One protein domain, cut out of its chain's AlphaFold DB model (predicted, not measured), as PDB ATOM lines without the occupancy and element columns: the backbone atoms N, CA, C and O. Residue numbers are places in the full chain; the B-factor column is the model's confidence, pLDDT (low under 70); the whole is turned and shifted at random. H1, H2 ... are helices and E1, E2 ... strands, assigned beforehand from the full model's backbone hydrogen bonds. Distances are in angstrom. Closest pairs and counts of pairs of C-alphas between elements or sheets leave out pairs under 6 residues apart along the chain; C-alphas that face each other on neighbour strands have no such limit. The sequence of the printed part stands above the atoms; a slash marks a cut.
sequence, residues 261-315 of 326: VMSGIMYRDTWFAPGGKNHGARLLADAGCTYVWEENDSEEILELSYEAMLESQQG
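Overview. This is residues 261 to 315 of the 326 residues of the protein "Fe/B12 periplasmic-binding domain-containing protein" of Bacteroidetes bacterium (UniProt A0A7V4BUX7). A small antiparallel sheet, in order E1, E2, E3, has H1 at one end and H2 slanting away over it. The printed part has 55 residues, with named elements in the order E1, E2, H1, E3, H2, class mixed. It is compact, radius of gyration of the C-alphas 10.5 A, spanning 30 by 23 by 17 A.

Arrangement. E1, residues 265 to 267, and E2, residues 270 to 274, form an antiparallel hairpin; N 265 and O 272, 2.9 A, are within hydrogen-bond range. H1, residues 279 to 286, only grazes the sheet. E3, residues 301 to 305, is antiparallel to E2; N 302 and O 273, 2.7 A, are within hydrogen-bond range. H2, residues 306 to 313, is on the sheet, height 9.7 A. H1 and H2 are apart; in both, every O i to N i+4 pair is within hydrogen-bond range.

Along the chain. E1 begins at C-alpha 265 (-16.863, 27.062, 40.160). E2 and E3 are each 13.1 A long, H1 10.1 A, H2 11.1 A, ending at C-alpha 313 (-25.413, 14.971, 40.238).

Size, cuts and confidence. The printed part has no cut. The link H1 to E3 is long, 14 residues. Residues 314 to 315 have pLDDT under 70.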
ATOM      1  N   VAL A 261     -16.844  12.150  41.083       93.81
ATOM      2  CA  VAL A 261     -16.444  13.506  41.477       93.81
ATOM      3  C   VAL A 261     -16.942  14.519  40.457       93.81
ATOM      4  O   VAL A 261     -16.828  14.322  39.247       93.81
ATOM      5  N   MET A 262     -17.445  15.637  40.969       91.19
ATOM      6  CA  MET A 262     -17.738  16.843  40.209       91.19
ATOM      7  C   MET A 262     -16.793  17.957  40.659       91.19
ATOM      8  O   MET A 262     -16.493  18.086  41.844       91.19
ATOM      9  N   SER A 263     -16.326  18.756  39.704       92.00
ATOM     10  CA  SER A 263     -15.471  19.915  39.943       92.00
ATOM     11  C   SER A 263     -15.997  21.102  39.150       92.00
ATOM     12  O   SER A 263     -16.629  20.934  38.106       92.00
ATOM     13  N   GLY A 264     -15.748  22.298  39.657       91.38
ATOM     14  CA  GLY A 264     -16.103  23.537  38.994       91.38
ATOM     15  C   GLY A 264     -16.337  24.668  39.976       91.38
ATOM     16  O   GLY A 264     -16.255  24.495  41.195       91.38
ATOM     17  N   ILE A 265     -16.592  25.840  39.416       92.44
ATOM     18  CA  ILE A 265     -16.863  27.062  40.160       92.44
ATOM     19  C   ILE A 265     -18.165  27.644  39.626       92.44
ATOM     20  O   ILE A 265     -18.358  27.760  38.415       92.44
ATOM     21  N   MET A 266     -19.052  28.024  40.540       91.06
ATOM     22  CA  MET A 266     -20.249  28.777  40.198       91.06
ATOM     23  C   MET A 266     -19.892  30.257  40.079       91.06
ATOM     24  O   MET A 266     -19.331  30.845  41.008       91.06
ATOM     25  N   TYR A 267     -20.213  30.857  38.939       87.31
ATOM     26  CA  TYR A 267     -20.108  32.294  38.744       87.31
ATOM     27  C   TYR A 267     -21.381  32.800  38.077       87.31
ATOM     28  O   TYR A 267     -21.652  32.504  36.913       87.31
ATOM     29  N   ARG A 268     -22.161  33.581  38.838       88.44
ATOM     30  CA  ARG A 268     -23.544  33.945  38.486       88.44
ATOM     31  C   ARG A 268     -24.362  32.669  38.234       88.44
ATOM     32  O   ARG A 268     -24.262  31.740  39.022       88.44
ATOM     33  N   ASP A 269     -25.107  32.598  37.138       88.62
ATOM     34  CA  ASP A 269     -25.988  31.464  36.833       88.62
ATOM     35  C   ASP A 269     -25.294  30.370  35.995       88.62
ATOM     36  O   ASP A 269     -25.947  29.495  35.423       88.62
ATOM     37  N   THR A 270     -23.959  30.414  35.906       90.62
ATOM     38  CA  THR A 270     -23.152  29.490  35.103       90.62
ATOM     39  C   THR A 270     -22.167  28.719  35.977       90.62
ATOM     40  O   THR A 270     -21.427  29.287  36.785       90.62
ATOM     41  N   TRP A 271     -22.146  27.401  35.797       93.06
ATOM     42  CA  TRP A 271     -21.170  26.496  36.386       93.06
ATOM     43  C   TRP A 271     -20.030  26.251  35.397       93.06
ATOM     44  O   TRP A 271     -20.231  25.651  34.339       93.06
ATOM     45  N   PHE A 272     -18.831  26.704  35.753       92.44
ATOM     46  CA  PHE A 272     -17.623  26.534  34.954       92.44
ATOM     47  C   PHE A 272     -16.879  25.282  35.412       92.44
ATOM     48  O   PHE A 272     -16.400  25.232  36.547       92.44
ATOM     49  N   ALA A 273     -16.772  24.278  34.545       94.06
ATOM     50  CA  ALA A 273     -16.173  22.981  34.871       94.06
ATOM     51  C   ALA A 273     -15.149  22.542  33.819       94.06
ATOM     52  O   ALA A 273     -15.314  22.865  32.650       94.06
ATOM     53  N   PRO A 274     -14.101  21.780  34.168       94.31
ATOM     54  CA  PRO A 274     -13.199  21.239  33.155       94.31
ATOM     55  C   PRO A 274     -13.935  20.278  32.204       94.31
ATOM     56  O   PRO A 274     -14.712  19.437  32.653       94.31
ATOM     57  N   GLY A 275     -13.681  20.373  30.897       94.06
ATOM     58  CA  GLY A 275     -14.092  19.352  29.929       94.06
ATOM     59  C   GLY A 275     -13.413  18.004  30.189       94.06
ATOM     60  O   GLY A 275     -12.422  17.932  30.917       94.06
ATOM     61  N   GLY A 276     -13.925  16.918  29.607       93.56
ATOM     62  CA  GLY A 276     -13.439  15.559  29.893       93.56
ATOM     63  C   GLY A 276     -11.989  15.311  29.460       93.56
ATOM     64  O   GLY A 276     -11.293  14.509  30.085       93.56
ATOM     65  N   LYS A 277     -11.485  16.059  28.466       93.12
ATOM     66  CA  LYS A 277     -10.076  16.028  28.025       93.12
ATOM     67  C   LYS A 277      -9.215  17.157  28.602       93.12
ATOM     68  O   LYS A 277      -8.043  17.271  28.250       93.12
ATOM     69  N   ASN A 278      -9.760  17.991  29.487       94.69
ATOM     70  CA  ASN A 278      -9.005  19.034  30.177       94.69
ATOM     71  C   ASN A 278      -8.058  18.434  31.239       94.69
ATOM     72  O   ASN A 278      -8.362  17.404  31.849       94.69
ATOM     73  N   HIS A 279      -6.943  19.114  31.542       94.62
ATOM     74  CA  HIS A 279      -5.985  18.647  32.553       94.62
ATOM     75  C   HIS A 279      -6.612  18.431  33.936       94.62
ATOM     76  O   HIS A 279      -6.186  17.531  34.656       94.62
ATOM     77  N   GLY A 280      -7.626  19.216  34.315       94.94
ATOM     78  CA  GLY A 280      -8.350  19.047  35.575       94.94
ATOM     79  C   GLY A 280      -9.117  17.725  35.639       94.94
ATOM     80  O   GLY A 280      -9.004  16.999  36.625       94.94
ATOM     81  N   ALA A 281      -9.834  17.367  34.570       95.56
ATOM     82  CA  ALA A 281     -10.521  16.078  34.473       95.56
ATOM     83  C   ALA A 281      -9.519  14.916  34.453       95.56
ATOM     84  O   ALA A 281      -9.699  13.920  35.156       95.56
ATOM     85  N   ARG A 282      -8.407  15.079  33.725       95.69
ATOM     86  CA  ARG A 282      -7.325  14.092  33.692       95.69
ATOM     87  C   ARG A 282      -6.710  13.863  35.074       95.69
ATOM     88  O   ARG A 282      -6.505  12.716  35.456       95.69
ATOM     89  N   LEU A 283      -6.479  14.927  35.843       96.25
ATOM     90  CA  LEU A 283      -5.956  14.833  37.207       96.25
ATOM     91  C   LEU A 283      -6.892  14.028  38.123       96.25
ATOM     92  O   LEU A 283      -6.417  13.189  38.882       96.25
ATOM     93  N   LEU A 284      -8.211  14.233  38.018       95.88
ATOM     94  CA  LEU A 284      -9.207  13.449  38.761       95.88
ATOM     95  C   LEU A 284      -9.194  11.971  38.349       95.88
ATOM     96  O   LEU A 284      -9.203  11.089  39.209       95.88
ATOM     97  N   ALA A 285      -9.137  11.694  37.045       94.62
ATOM     98  CA  ALA A 285      -9.077  10.330  36.527       94.62
ATOM     99  C   ALA A 285      -7.805   9.596  36.987       94.62
ATOM    100  O   ALA A 285      -7.875   8.441  37.421       94.62
ATOM    101  N   ASP A 286      -6.657  10.279  36.949       96.12
ATOM    102  CA  ASP A 286      -5.363   9.755  37.395       96.12
ATOM    103  C   ASP A 286      -5.287   9.593  38.925       96.12
ATOM    104  O   ASP A 286      -4.549   8.739  39.413       96.12
ATOM    105  N   ALA A 287      -6.117  10.321  39.680       96.00
ATOM    106  CA  ALA A 287      -6.352  10.104  41.110       96.00
ATOM    107  C   ALA A 287      -7.355   8.965  41.408       96.00
ATOM    108  O   ALA A 287      -7.749   8.771  42.557       96.00
ATOM    109  N   GLY A 288      -7.788   8.209  40.393       95.12
ATOM    110  CA  GLY A 288      -8.688   7.065  40.560       95.12
ATOM    111  C   GLY A 288     -10.175   7.422  40.649       95.12
ATOM    112  O   GLY A 288     -10.987   6.548  40.945       95.12
ATOM    113  N   CYS A 289     -10.557   8.669  40.372       94.88
ATOM    114  CA  CYS A 289     -11.959   9.092  40.382       94.88
ATOM    115  C   CYS A 289     -12.660   8.787  39.046       94.88
ATOM    116  O   CYS A 289     -12.017   8.546  38.018       94.88
ATOM    117  N   THR A 290     -13.990   8.824  39.064       93.69
ATOM    118  CA  THR A 290     -14.845   8.894  37.872       93.69
ATOM    119  C   THR A 290     -15.392  10.313  37.782       93.69
ATOM    120  O   THR A 290     -16.113  10.761  38.672       93.69
ATOM    121  N   TYR A 291     -15.011  11.056  36.747       94.31
ATOM    122  CA  TYR A 291     -15.443  12.444  36.594       94.31
ATOM    123  C   TYR A 291     -16.812  12.503  35.911       94.31
ATOM    124  O   TYR A 291     -17.029  11.831  34.906       94.31
ATOM    125  N   VAL A 292     -17.735  13.321  36.424       92.75
ATOM    126  CA  VAL A 292     -19.127  13.378  35.920       92.75
ATOM    127  C   VAL A 292     -19.245  13.722  34.425       92.75
ATOM    128  O   VAL A 292     -20.215  13.318  33.788       92.75
ATOM    129  N   TRP A 293     -18.249  14.407  33.850       91.81
ATOM    130  CA  TRP A 293     -18.182  14.744  32.421       91.81
ATOM    131  C   TRP A 293     -16.970  14.112  31.714       91.81
ATOM    132  O   TRP A 293     -16.435  14.695  30.775       91.81
ATOM    133  N   GLU A 294     -16.519  12.929  32.148       91.31
ATOM    134  CA  GLU A 294     -15.365  12.222  31.554       91.31
ATOM    135  C   GLU A 294     -15.506  11.936  30.045       91.31
ATOM    136  O   GLU A 294     -14.513  11.970  29.328       91.31
ATOM    137  N   GLU A 295     -16.734  11.727  29.556       91.06
ATOM    138  CA  GLU A 295     -17.035  11.451  28.138       91.06
ATOM    139  C   GLU A 295     -17.053  12.716  27.258       91.06
ATOM    140  O   GLU A 295     -17.255  12.643  26.047       91.06
ATOM    141  N   ASN A 296     -16.910  13.906  27.847       92.69
ATOM    142  CA  ASN A 296     -16.896  15.143  27.084       92.69
ATOM    143  C   ASN A 296     -15.539  15.332  26.381       92.69
ATOM    144  O   ASN A 296     -14.490  15.358  27.016       92.69
ATOM    145  N   ASP A 297     -15.563  15.546  25.068       92.25
ATOM    146  CA  ASP A 297     -14.348  15.643  24.253       92.25
ATOM    147  C   ASP A 297     -13.604  16.991  24.337       92.25
ATOM    148  O   ASP A 297     -12.571  17.151  23.683       92.25
ATOM    149  N   SER A 298     -14.097  17.966  25.106       91.00
ATOM    150  CA  SER A 298     -13.474  19.286  25.219       91.00
ATOM    151  C   SER A 298     -12.219  19.257  26.094       91.00
ATOM    152  O   SER A 298     -12.215  18.704  27.197       91.00
ATOM    153  N   GLU A 299     -11.161  19.913  25.619       90.44
ATOM    154  CA  GLU A 299      -9.966  20.251  26.405       90.44
ATOM    155  C   GLU A 299     -10.142  21.575  27.178       90.44
ATOM    156  O   GLU A 299      -9.315  21.923  28.020       90.44
ATOM    157  N   GLU A 300     -11.221  22.315  26.910       88.31
ATOM    158  CA  GLU A 300     -11.499  23.639  27.473       88.31
ATOM    159  C   GLU A 300     -12.450  23.566  28.684       88.31
ATOM    160  O   GLU A 300     -12.856  22.488  29.129       88.31
ATOM    161  N   ILE A 301     -12.776  24.727  29.256       90.50
ATOM    162  CA  ILE A 301     -13.775  24.848  30.321       90.50
ATOM    163  C   ILE A 301     -15.174  24.785  29.698       90.50
ATOM    164  O   ILE A 301     -15.464  25.463  28.719       90.50
ATOM    165  N   LEU A 302     -16.034  23.952  30.271       91.94
ATOM    166  CA  LEU A 302     -17.456  23.869  29.983       91.94
ATOM    167  C   LEU A 302     -18.201  24.982  30.712       91.94
ATOM    168  O   LEU A 302     -17.950  25.230  31.892       91.94
ATOM    169  N   GLU A 303     -19.170  25.570  30.023       92.50
ATOM    170  CA  GLU A 303     -20.144  26.497  30.589       92.50
ATOM    171  C   GLU A 303     -21.487  25.772  30.690       92.50
ATOM    172  O   GLU A 303     -22.130  25.477  29.681       92.50
ATOM    173  N   LEU A 304     -21.883  25.418  31.911       90.50
ATOM    174  CA  LEU A 304     -23.105  24.661  32.174       90.50
ATOM    175  C   LEU A 304     -24.121  25.545  32.896       90.50
ATOM    176  O   LEU A 304     -23.746  26.348  33.751       90.50
ATOM    177  N   SER A 305     -25.411  25.387  32.587       90.25
ATOM    178  CA  SER A 305     -26.453  25.996  33.418       90.25
ATOM    179  C   SER A 305     -26.485  25.324  34.794       90.25
ATOM    180  O   SER A 305     -26.045  24.178  34.957       90.25
ATOM    181  N   TYR A 306     -27.020  26.027  35.789       85.94
ATOM    182  CA  TYR A 306     -27.193  25.473  37.131       85.94
ATOM    183  C   TYR A 306     -28.045  24.190  37.121       85.94
ATOM    184  O   TYR A 306     -27.708  23.215  37.791       85.94
ATOM    185  N   GLU A 307     -29.098  24.150  36.302       84.81
ATOM    186  CA  GLU A 307     -29.973  22.985  36.136       84.81
ATOM    187  C   GLU A 307     -29.218  21.802  35.520       84.81
ATOM    188  O   GLU A 307     -29.263  20.701  36.066       84.81
ATOM    189  N   ALA A 308     -28.458  22.037  34.444       85.06
ATOM    190  CA  ALA A 308     -27.652  20.998  33.799       85.06
ATOM    191  C   ALA A 308     -26.603  20.404  34.760       85.06
ATOM    192  O   ALA A 308     -26.308  19.207  34.720       85.06
ATOM    193  N   MET A 309     -26.054  21.231  35.656       87.56
ATOM    194  CA  MET A 309     -25.171  20.770  36.727       87.56
ATOM    195  C   MET A 309     -25.925  19.899  37.747       87.56
ATOM    196  O   MET A 309     -25.449  18.808  38.067       87.56
ATOM    197  N   LEU A 310     -27.108  20.308  38.218       84.00
ATOM    198  CA  LEU A 310     -27.898  19.513  39.170       84.00
ATOM    199  C   LEU A 310     -28.330  18.154  38.602       84.00
ATOM    200  O   LEU A 310     -28.285  17.150  39.314       84.00
ATOM    201  N   GLU A 311     -28.703  18.096  37.323       83.88
ATOM    202  CA  GLU A 311     -29.042  16.836  36.646       83.88
ATOM    203  C   GLU A 311     -27.852  15.865  36.627       83.88
ATOM    204  O   GLU A 311     -28.014  14.667  36.887       83.88
ATOM    205  N   SER A 312     -26.637  16.386  36.419       76.75
ATOM    206  CA  SER A 312     -25.415  15.573  36.421       76.75
ATOM    207  C   SER A 312     -25.111  14.931  37.783       76.75
ATOM    208  O   SER A 312     -24.561  13.829  37.834       76.75
ATOM    209  N   GLN A 313     -25.539  15.552  38.893       71.75
ATOM    210  CA  GLN A 313     -25.413  14.971  40.238       71.75
ATOM    211  C   GLN A 313     -26.339  13.768  40.452       71.75
ATOM    212  O   GLN A 313     -26.043  12.896  41.269       71.75
ATOM    213  N   GLN A 314     -27.448  13.694  39.712       64.44
ATOM    214  CA  GLN A 314     -28.439  12.619  39.826       64.44
ATOM    215  C   GLN A 314     -28.098  11.399  38.952       64.44
ATOM    216  O   GLN A 314     -28.953  10.543  38.725       64.44
ATOM    217  N   GLY A 315     -26.867  11.312  38.434       59.47
ATOM    218  CA  GLY A 315     -26.399  10.197  37.604       59.47
ATOM    219  C   GLY A 315     -26.817  10.271  36.132       59.47
ATOM    220  O   GLY A 315     -26.567   9.325  35.383       59.47
TER     221      GLY A 315